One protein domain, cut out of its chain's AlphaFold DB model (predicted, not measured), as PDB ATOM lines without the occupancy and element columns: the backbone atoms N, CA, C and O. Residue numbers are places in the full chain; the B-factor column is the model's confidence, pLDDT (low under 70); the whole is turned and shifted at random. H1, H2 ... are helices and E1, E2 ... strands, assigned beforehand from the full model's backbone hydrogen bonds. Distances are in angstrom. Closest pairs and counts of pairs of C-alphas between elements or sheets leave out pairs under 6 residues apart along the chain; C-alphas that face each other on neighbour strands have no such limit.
ATOM      1  N   ASN A   6     198.301 210.153 215.279       85.44
ATOM      2  CA  ASN A   6     199.621 210.784 215.224       85.44
ATOM      3  C   ASN A   6     200.247 210.882 216.619       85.44
ATOM      4  O   ASN A   6     201.397 210.503 216.800       85.44
ATOM      5  N   THR A   7     199.471 211.295 217.627       84.06
ATOM      6  CA  THR A   7     199.959 211.388 219.014       84.06
ATOM      7  C   THR A   7     200.372 210.021 219.565       84.06
ATOM      8  O   THR A   7     201.376 209.914 220.264       84.06
ATOM      9  N   LEU A   8     199.626 208.963 219.226       84.56
ATOM     10  CA  LEU A   8     200.002 207.593 219.586       84.56
ATOM     11  C   LEU A   8     201.268 207.145 218.838       84.56
ATOM     12  O   LEU A   8     202.155 206.543 219.439       84.56
ATOM     13  N   GLY A   9     201.372 207.463 217.545       86.31
ATOM     14  CA  GLY A   9     202.547 207.160 216.729       86.31
ATOM     15  C   GLY A   9     203.831 207.789 217.273       86.31
ATOM     16  O   GLY A   9     204.846 207.103 217.376       86.31
ATOM     17  N   ASP A  10     203.774 209.053 217.700       88.81
ATOM     18  CA  ASP A  10     204.917 209.760 218.288       88.81
ATOM     19  C   ASP A  10     205.361 209.130 219.619       88.81
ATOM     20  O   ASP A  10     206.558 208.957 219.860       88.81
ATOM     21  N   ALA A  11     204.408 208.717 220.462       85.81
ATOM     22  CA  ALA A  11     204.701 208.029 221.719       85.81
ATOM     23  C   ALA A  11     205.355 206.657 221.487       85.81
ATOM     24  O   ALA A  11     206.355 206.329 222.127       85.81
ATOM     25  N   ILE A  12     204.839 205.878 220.529       89.06
ATOM     26  CA  ILE A  12     205.430 204.591 220.137       89.06
ATOM     27  C   ILE A  12     206.846 204.795 219.599       89.06
ATOM     28  O   ILE A  12     207.761 204.074 219.997       89.06
ATOM     29  N   LYS A  13     207.048 205.790 218.727       87.31
ATOM     30  CA  LYS A  13     208.371 206.116 218.192       87.31
ATOM     31  C   LYS A  13     209.348 206.446 219.320       87.31
ATOM     32  O   LYS A  13     210.433 205.883 219.351       87.31
ATOM     33  N   SER A  14     208.950 207.288 220.273       88.19
ATOM     34  CA  SER A  14     209.793 207.626 221.425       88.19
ATOM     35  C   SER A  14     210.132 206.410 222.292       88.19
ATOM     36  O   SER A  14     211.253 206.316 222.787       88.19
ATOM     37  N   ALA A  15     209.188 205.485 222.490       86.50
ATOM     38  CA  ALA A  15     209.422 204.261 223.253       86.50
ATOM     39  C   ALA A  15     210.416 203.325 222.547       86.50
ATOM     40  O   ALA A  15     211.269 202.724 223.195       86.50
ATOM     41  N   VAL A  16     210.322 203.233 221.218       87.44
ATOM     42  CA  VAL A  16     211.245 202.454 220.387       87.44
ATOM     43  C   VAL A  16     212.632 203.094 220.331       87.44
ATOM     44  O   VAL A  16     213.619 202.387 220.491       87.44
ATOM     45  N   ASP A  17     212.724 204.415 220.168       86.50
ATOM     46  CA  ASP A  17     214.001 205.145 220.139       86.50
ATOM     47  C   ASP A  17     214.761 205.048 221.478       86.50
ATOM     48  O   ASP A  17     215.986 205.144 221.510       86.50
ATOM     49  N   GLY A  18     214.046 204.846 222.592       83.38
ATOM     50  CA  GLY A  18     214.632 204.608 223.915       83.38
ATOM     51  C   GLY A  18     215.231 203.208 224.102       83.38
ATOM     52  O   GLY A  18     215.861 202.948 225.130       83.38
ATOM     53  N   LEU A  19     215.044 202.296 223.143       82.81
ATOM     54  CA  LEU A  19     215.655 200.971 223.179       82.81
ATOM     55  C   LEU A  19     217.128 201.066 222.783       82.81
ATOM     56  O   LEU A  19     217.476 201.607 221.737       82.81
ATOM     57  N   GLY A  20     218.007 200.503 223.613       75.50
ATOM     58  CA  GLY A  20     219.446 200.509 223.344       75.50
ATOM     59  C   GLY A  20     219.867 199.598 222.185       75.50
ATOM     60  O   GLY A  20     220.792 199.941 221.453       75.50
ATOM     61  N   ASP A  21     219.195 198.455 222.007       82.00
ATOM     62  CA  ASP A  21     219.456 197.510 220.913       82.00
ATOM     63  C   ASP A  21     218.251 197.447 219.955       82.00
ATOM     64  O   ASP A  21     217.202 196.901 220.313       82.00
ATOM     65  N   PRO A  22     218.382 197.967 218.723       71.88
ATOM     66  CA  PRO A  22     217.316 197.953 217.726       71.88
ATOM     67  C   PRO A  22     217.139 196.594 217.026       71.88
ATOM     68  O   PRO A  22     216.263 196.458 216.173       71.88
ATOM     69  N   THR A  23     217.959 195.584 217.330       84.19
ATOM     70  CA  THR A  23     217.852 194.237 216.744       84.19
ATOM     71  C   THR A  23     217.049 193.268 217.608       84.19
ATOM     72  O   THR A  23     216.532 192.268 217.095       84.19
ATOM     73  N   ASP A  24     216.852 193.588 218.892       85.50
ATOM     74  CA  ASP A  24     215.986 192.816 219.776       85.50
ATOM     75  C   ASP A  24     214.511 193.063 219.431       85.50
ATOM     76  O   ASP A  24     213.817 193.937 219.962       85.50
ATOM     77  N   ARG A  25     214.007 192.226 218.522       81.06
ATOM     78  CA  ARG A  25     212.604 192.229 218.097       81.06
ATOM     79  C   ARG A  25     211.646 192.042 219.272       81.06
ATOM     80  O   ARG A  25     210.551 192.594 219.234       81.06
ATOM     81  N   THR A  26     212.029 191.297 220.308       86.12
ATOM     82  CA  THR A  26     211.167 191.085 221.479       86.12
ATOM     83  C   THR A  26     211.034 192.372 222.283       86.12
ATOM     84  O   THR A  26     209.919 192.745 222.655       86.12
ATOM     85  N   ALA A  27     212.145 193.076 222.516       82.62
ATOM     86  CA  ALA A  27     212.143 194.368 223.195       82.62
ATOM     87  C   ALA A  27     211.345 195.424 222.415       82.62
ATOM     88  O   ALA A  27     210.532 196.132 223.011       82.62
ATOM     89  N   LEU A  28     211.481 195.454 221.086       87.31
ATOM     90  CA  LEU A  28     210.703 196.326 220.198       87.31
ATOM     91  C   LEU A  28     209.194 196.108 220.337       87.31
ATOM     92  O   LEU A  28     208.452 197.052 220.610       87.31
ATOM     93  N   PHE A  29     208.725 194.864 220.195       87.50
ATOM     94  CA  PHE A  29     207.294 194.569 220.309       87.50
ATOM     95  C   PHE A  29     206.750 194.844 221.714       87.50
ATOM     96  O   PHE A  29     205.615 195.303 221.847       87.50
ATOM     97  N   ARG A  30     207.554 194.624 222.762       87.44
ATOM     98  CA  ARG A  30     207.179 194.979 224.136       87.44
ATOM     99  C   ARG A  30     207.069 196.487 224.340       87.44
ATOM    100  O   ARG A  30     206.098 196.923 224.946       87.44
ATOM    101  N   ALA A  31     208.004 197.278 223.817       86.31
ATOM    102  CA  ALA A  31     207.950 198.737 223.916       86.31
ATOM    103  C   ALA A  31     206.709 199.306 223.215       86.31
ATOM    104  O   ALA A  31     206.008 200.138 223.787       86.31
ATOM    105  N   ILE A  32     206.389 198.796 222.019       89.06
ATOM    106  CA  ILE A  32     205.173 199.169 221.281       89.06
ATOM    107  C   ILE A  32     203.919 198.811 222.090       89.06
ATOM    108  O   ILE A  32     203.040 199.652 222.264       89.06
ATOM    109  N   GLY A  33     203.836 197.578 222.602       86.31
ATOM    110  CA  GLY A  33     202.697 197.122 223.401       86.31
ATOM    111  C   GLY A  33     202.498 197.945 224.675       86.31
ATOM    112  O   GLY A  33     201.386 198.392 224.942       86.31
ATOM    113  N   ASN A  34     203.577 198.212 225.416       86.75
ATOM    114  CA  ASN A  34     203.534 199.031 226.627       86.75
ATOM    115  C   ASN A  34     203.088 200.464 226.324       86.75
ATOM    116  O   ASN A  34     202.204 200.970 227.002       86.75
ATOM    117  N   ALA A  35     203.615 201.089 225.264       86.00
ATOM    118  CA  ALA A  35     203.213 202.438 224.870       86.00
ATOM    119  C   ALA A  35     201.714 202.525 224.530       86.00
ATOM    120  O   ALA A  35     201.060 203.509 224.870       86.00
ATOM    121  N   ILE A  36     201.149 201.489 223.897       86.50
ATOM    122  CA  ILE A  36     199.707 201.402 223.626       86.50
ATOM    123  C   ILE A  36     198.915 201.237 224.930       86.50
ATOM    124  O   ILE A  36     197.926 201.942 225.126       86.50
ATOM    125  N   THR A  37     199.330 200.338 225.826       83.44
ATOM    126  CA  THR A  37     198.643 200.116 227.108       83.44
ATOM    127  C   THR A  37     198.684 201.357 227.991       83.44
ATOM    128  O   THR A  37     197.635 201.781 228.465       83.44
ATOM    129  N   ASP A  38     199.846 201.990 228.147       83.31
ATOM    130  CA  ASP A  38     199.999 203.231 228.912       83.31
ATOM    131  C   ASP A  38     199.129 204.342 228.323       83.31
ATOM    132  O   ASP A  38     198.491 205.111 229.045       83.31
ATOM    133  N   HIS A  39     199.054 204.422 226.997       79.69
ATOM    134  CA  HIS A  39     198.194 205.381 226.324       79.69
ATOM    135  C   HIS A  39     196.712 205.142 226.633       79.69
ATOM    136  O   HIS A  39     196.000 206.092 226.967       79.69
ATOM    137  N   ILE A  40     196.252 203.891 226.552       80.38
ATOM    138  CA  ILE A  40     194.877 203.509 226.887       80.38
ATOM    139  C   ILE A  40     194.608 203.783 228.368       80.38
ATOM    140  O   ILE A  40     193.646 204.473 228.674       80.38
ATOM    141  N   ALA A  41     195.455 203.327 229.287       78.12
ATOM    142  CA  ALA A  41     195.243 203.496 230.723       78.12
ATOM    143  C   ALA A  41     195.130 204.975 231.134       78.12
ATOM    144  O   ALA A  41     194.254 205.347 231.913       78.12
ATOM    145  N   ASN A  42     195.970 205.838 230.555       76.50
ATOM    146  CA  ASN A  42     196.003 207.257 230.903       76.50
ATOM    147  C   ASN A  42     194.896 208.094 230.247       76.50
ATOM    148  O   ASN A  42     194.609 209.193 230.718       76.50
ATOM    149  N   ASN A  43     194.297 207.626 229.147       73.94
ATOM    150  CA  ASN A  43     193.402 208.462 228.337       73.94
ATOM    151  C   ASN A  43     192.052 207.822 227.993       73.94
ATOM    152  O   ASN A  43     191.150 208.524 227.531       73.94
ATOM    153  N   ALA A  44     191.881 206.516 228.193       68.19
ATOM    154  CA  ALA A  44     190.607 205.848 227.987       68.19
ATOM    155  C   ALA A  44     189.660 206.214 229.131       68.19
ATOM    156  O   ALA A  44     189.718 205.665 230.229       68.19
ATOM    157  N   ALA A  45     188.764 207.156 228.855       66.19
ATOM    158  CA  ALA A  45     187.656 207.472 229.736       66.19
ATOM    159  C   ALA A  45     186.470 206.558 229.407       66.19
ATOM    160  O   ALA A  45     185.885 206.650 228.325       66.19
ATOM    161  N   VAL A  46     186.090 205.694 230.349       64.31
ATOM    162  CA  VAL A  46     184.831 204.948 230.270       64.31
ATOM    163  C   VAL A  46     183.768 205.732 231.031       64.31
ATOM    164  O   VAL A  46     183.803 205.821 232.259       64.31
ATOM    165  N   ALA A  47     182.821 206.313 230.296       61.34
ATOM    166  CA  ALA A  47     181.661 206.974 230.877       61.34
ATOM    167  C   ALA A  47     180.506 205.974 230.996       61.34
ATOM    168  O   ALA A  47     179.961 205.525 229.986       61.34
ATOM    169  N   VAL A  48     180.115 205.639 232.227       60.62
ATOM    170  CA  VAL A  48     178.928 204.816 232.488       60.62
ATOM    171  C   VAL A  48     177.788 205.727 232.919       60.62
ATOM    172  O   VAL A  48     177.875 206.416 233.937       60.62
ATOM    173  N   THR A  49     176.703 205.718 232.142       67.06
ATOM    174  CA  THR A  49     175.465 206.429 232.487       67.06
ATOM    175  C   THR A  49     174.472 205.443 233.085       67.06
ATOM    176  O   THR A  49     173.996 204.545 232.390       67.06
ATOM    177  N   VAL A  50     174.143 205.609 234.368       66.44
ATOM    178  CA  VAL A  50     173.105 204.811 235.031       66.44
ATOM    179  C   VAL A  50     171.790 205.581 234.970       66.44
ATOM    180  O   VAL A  50     171.615 206.576 235.672       66.44
ATOM    181  N   ALA A  51     170.869 205.123 234.118       64.25
ATOM    182  CA  ALA A  51     169.593 205.801 233.880       64.25
ATOM    183  C   ALA A  51     168.652 205.780 235.101       64.25
ATOM    184  O   ALA A  51     167.928 206.746 235.330       64.25
ATOM    185  N   SER A  52     168.669 204.708 235.901       65.12
ATOM    186  CA  SER A  52     167.893 204.604 237.145       65.12
ATOM    187  C   SER A  52     168.404 203.477 238.044       65.12
ATOM    188  O   SER A  52     168.792 202.425 237.537       65.12
ATOM    189  N   VAL A  53     168.317 203.655 239.366       60.66
ATOM    190  CA  VAL A  53     168.546 202.593 240.359       60.66
ATOM    191  C   VAL A  53     167.198 202.190 240.962       60.66
ATOM    192  O   VAL A  53     166.596 202.959 241.709       60.66
ATOM    193  N   THR A  54     166.696 201.000 240.636       59.25
ATOM    194  CA  THR A  54     165.504 200.414 241.269       59.25
ATOM    195  C   THR A  54     165.914 199.571 242.483       59.25
ATOM    196  O   THR A  54     166.900 198.846 242.411       59.25
ATOM    197  N   LEU A  55     165.135 199.638 243.577       49.75
ATOM    198  CA  LEU A  55     165.284 198.871 244.838       49.75
ATOM    199  C   LEU A  55     166.250 199.417 245.918       49.75
ATOM    200  O   LEU A  55     166.692 198.658 246.778       49.75
ATOM    201  N   VAL A  56     166.522 200.725 245.963       53.31
ATOM    202  CA  VAL A  56     167.068 201.343 247.191       53.31
ATOM    203  C   VAL A  56     165.896 201.668 248.117       53.31
ATOM    204  O   VAL A  56     165.016 202.441 247.736       53.31
ATOM    205  N   THR A  57     165.845 201.067 249.309       53.31
ATOM    206  CA  THR A  57     164.855 201.420 250.340       53.31
ATOM    207  C   THR A  57     164.933 202.925 250.601       53.31
ATOM    208  O   THR A  57     165.976 203.428 251.011       53.31
ATOM    209  N   ALA A  58     163.849 203.648 250.317       49.94
ATOM    210  CA  ALA A  58     163.807 205.104 250.390       49.94
ATOM    211  C   ALA A  58     164.078 205.610 251.821       49.94
ATOM    212  O   ALA A  58     163.260 205.429 252.722       49.94
ATOM    213  N   GLY A  59     165.223 206.267 252.019       59.97
ATOM    214  CA  GLY A  59     165.396 207.337 253.007       59.97
ATOM    215  C   GLY A  59     165.172 208.692 252.327       59.97
ATOM    216  O   GLY A  59     164.950 208.730 251.122       59.97
ATOM    217  N   VAL A  60     165.254 209.812 253.052       55.19
ATOM    218  CA  VAL A  60     164.965 211.189 252.560       55.19
ATOM    219  C   VAL A  60     165.825 211.699 251.378       55.19
ATOM    220  O   VAL A  60     165.783 212.882 251.054       55.19
ATOM    221  N   ALA A  61     166.589 210.833 250.709       55.22
ATOM    222  CA  ALA A  61     167.328 211.122 249.489       55.22
ATOM    223  C   ALA A  61     166.723 210.342 248.307       55.22
ATOM    224  O   ALA A  61     166.607 209.117 248.345       55.22
ATOM    225  N   SER A  62     166.336 211.050 247.246       55.94
ATOM    226  CA  SER A  62     165.829 210.453 246.007       55.94
ATOM    227  C   SER A  62     166.922 209.663 245.280       55.94
ATOM    228  O   SER A  62     167.981 210.218 244.984       55.94
ATOM    229  N   SER A  63     166.650 208.411 244.912       59.69
ATOM    230  CA  SER A  63     167.471 207.655 243.958       59.69
ATOM    231  C   SER A  63     167.379 208.322 242.576       59.69
ATOM    232  O   SER A  63     166.347 208.228 241.916       59.69
ATOM    233  N   GLY A  64     168.424 209.038 242.156       61.19
ATOM    234  CA  GLY A  64     168.497 209.736 240.864       61.19
ATOM    235  C   GLY A  64     169.534 209.135 239.904       61.19
ATOM    236  O   GLY A  64     170.273 208.228 240.298       61.19
ATOM    237  N   PRO A  65     169.610 209.625 238.650       64.06
ATOM    238  CA  PRO A  65     170.667 209.249 237.713       64.06
ATOM    239  C   PRO A  65     172.047 209.545 238.308       64.06
ATOM    240  O   PRO A  65     172.268 210.620 238.866       64.06
ATOM    241  N   GLY A  66     172.972 208.592 238.186       62.28
ATOM    242  CA  GLY A  66     174.338 208.707 238.693       62.28
ATOM    243  C   GLY A  66     175.366 208.576 237.573       62.28
ATOM    244  O   GLY A  66     175.170 207.817 236.622       62.28
ATOM    245  N   THR A  67     176.476 209.302 237.694       61.75
ATOM    246  CA  THR A  67     177.637 209.173 236.805       61.75
ATOM    247  C   THR A  67     178.725 208.362 237.494       61.75
ATOM    248  O   THR A  67     179.183 208.744 238.572       61.75
ATOM    249  N   GLY A  68     179.151 207.264 236.869       60.12
ATOM    250  CA  GLY A  68     180.326 206.499 237.282       60.12
ATOM    251  C   GLY A  68     181.478 206.719 236.305       60.12
ATOM    252  O   GLY A  68     181.276 206.656 235.091       60.12
ATOM    253  N   SER A  69     182.680 206.959 236.828       61.94
ATOM    254  CA  SER A  69     183.923 206.985 236.049       61.94
ATOM    255  C   SER A  69     184.841 205.855 236.497       61.94
ATOM    256  O   SER A  69     184.982 205.623 237.698       61.94
ATOM    257  N   GLY A  70     185.496 205.193 235.547       58.75
ATOM    258  CA  GLY A  70     186.543 204.210 235.813       58.75
ATOM    259  C   GLY A  70     187.733 204.416 234.883       58.75
ATOM    260  O   GLY A  70     187.561 204.848 233.742       58.75
ATOM    261  N   THR A  71     188.927 204.112 235.380       57.56
ATOM    262  CA  THR A  71     190.156 204.017 234.585       57.56
ATOM    263  C   THR A  71     190.416 202.552 234.259       57.56
ATOM    264  O   THR A  71     190.238 201.687 235.119       57.56
ATOM    265  N   ILE A  72     190.828 202.254 233.028       59.31
ATOM    266  CA  ILE A  72     191.292 200.906 232.683       59.31
ATOM    267  C   ILE A  72     192.725 200.767 233.204       59.31
ATOM    268  O   ILE A  72     193.550 201.632 232.927       59.31
TER     269      ILE A  72
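This is residues 6 to 72 of the 73 residues of an uncharacterized protein of marine sediment metagenome (UniProt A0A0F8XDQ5). A helical hairpin, H1 and H2, and a two-stranded hairpin, E1 and E2, lie end to end as a long rod, with residues 56 to 62 sticking out at the strand end. The 67 printed residues include two named helices, then two named strands in an antiparallel sheet, E1 - E2; the class is mixed. It is extended: radius of gyration of the C-alphas 21.1 A, spans 65 by 22 by 14 A.

E1, residues 45 to 50, and E2, residues 66 to 71, are antiparallel at 155 degrees; N 48 and O 68 are within hydrogen-bond range, 3.3 A. H2, residues 25 to 43, comes closest to E2 at the C-alphas of Ala 41 and Thr 71, 6.4 A. H1, residues 6 to 17, touches H2, closest at the C-alphas of Ile 12 and Ile 32, 5.5 A; they run opposite ways at a steep tilt of 40 degrees. H1 is apart from both strands. In both helices every O i to N i+4 pair is within hydrogen-bond range.

From first to last C-alpha, E1 measures 15.7 A, E2 17.0 A, H2 27.1 A and H1 16.2 A. H1 begins at C-alpha 6 (199.621, 210.784, 215.224); E2 ends at C-alpha 71 (190.156, 204.017, 234.585).

The farthest C-alphas, Thr 23 and Val 60, are 66.1 A apart. The printed part has no cut; the link E1 to E2 is long. Residues 44 to 72 have pLDDT under 70.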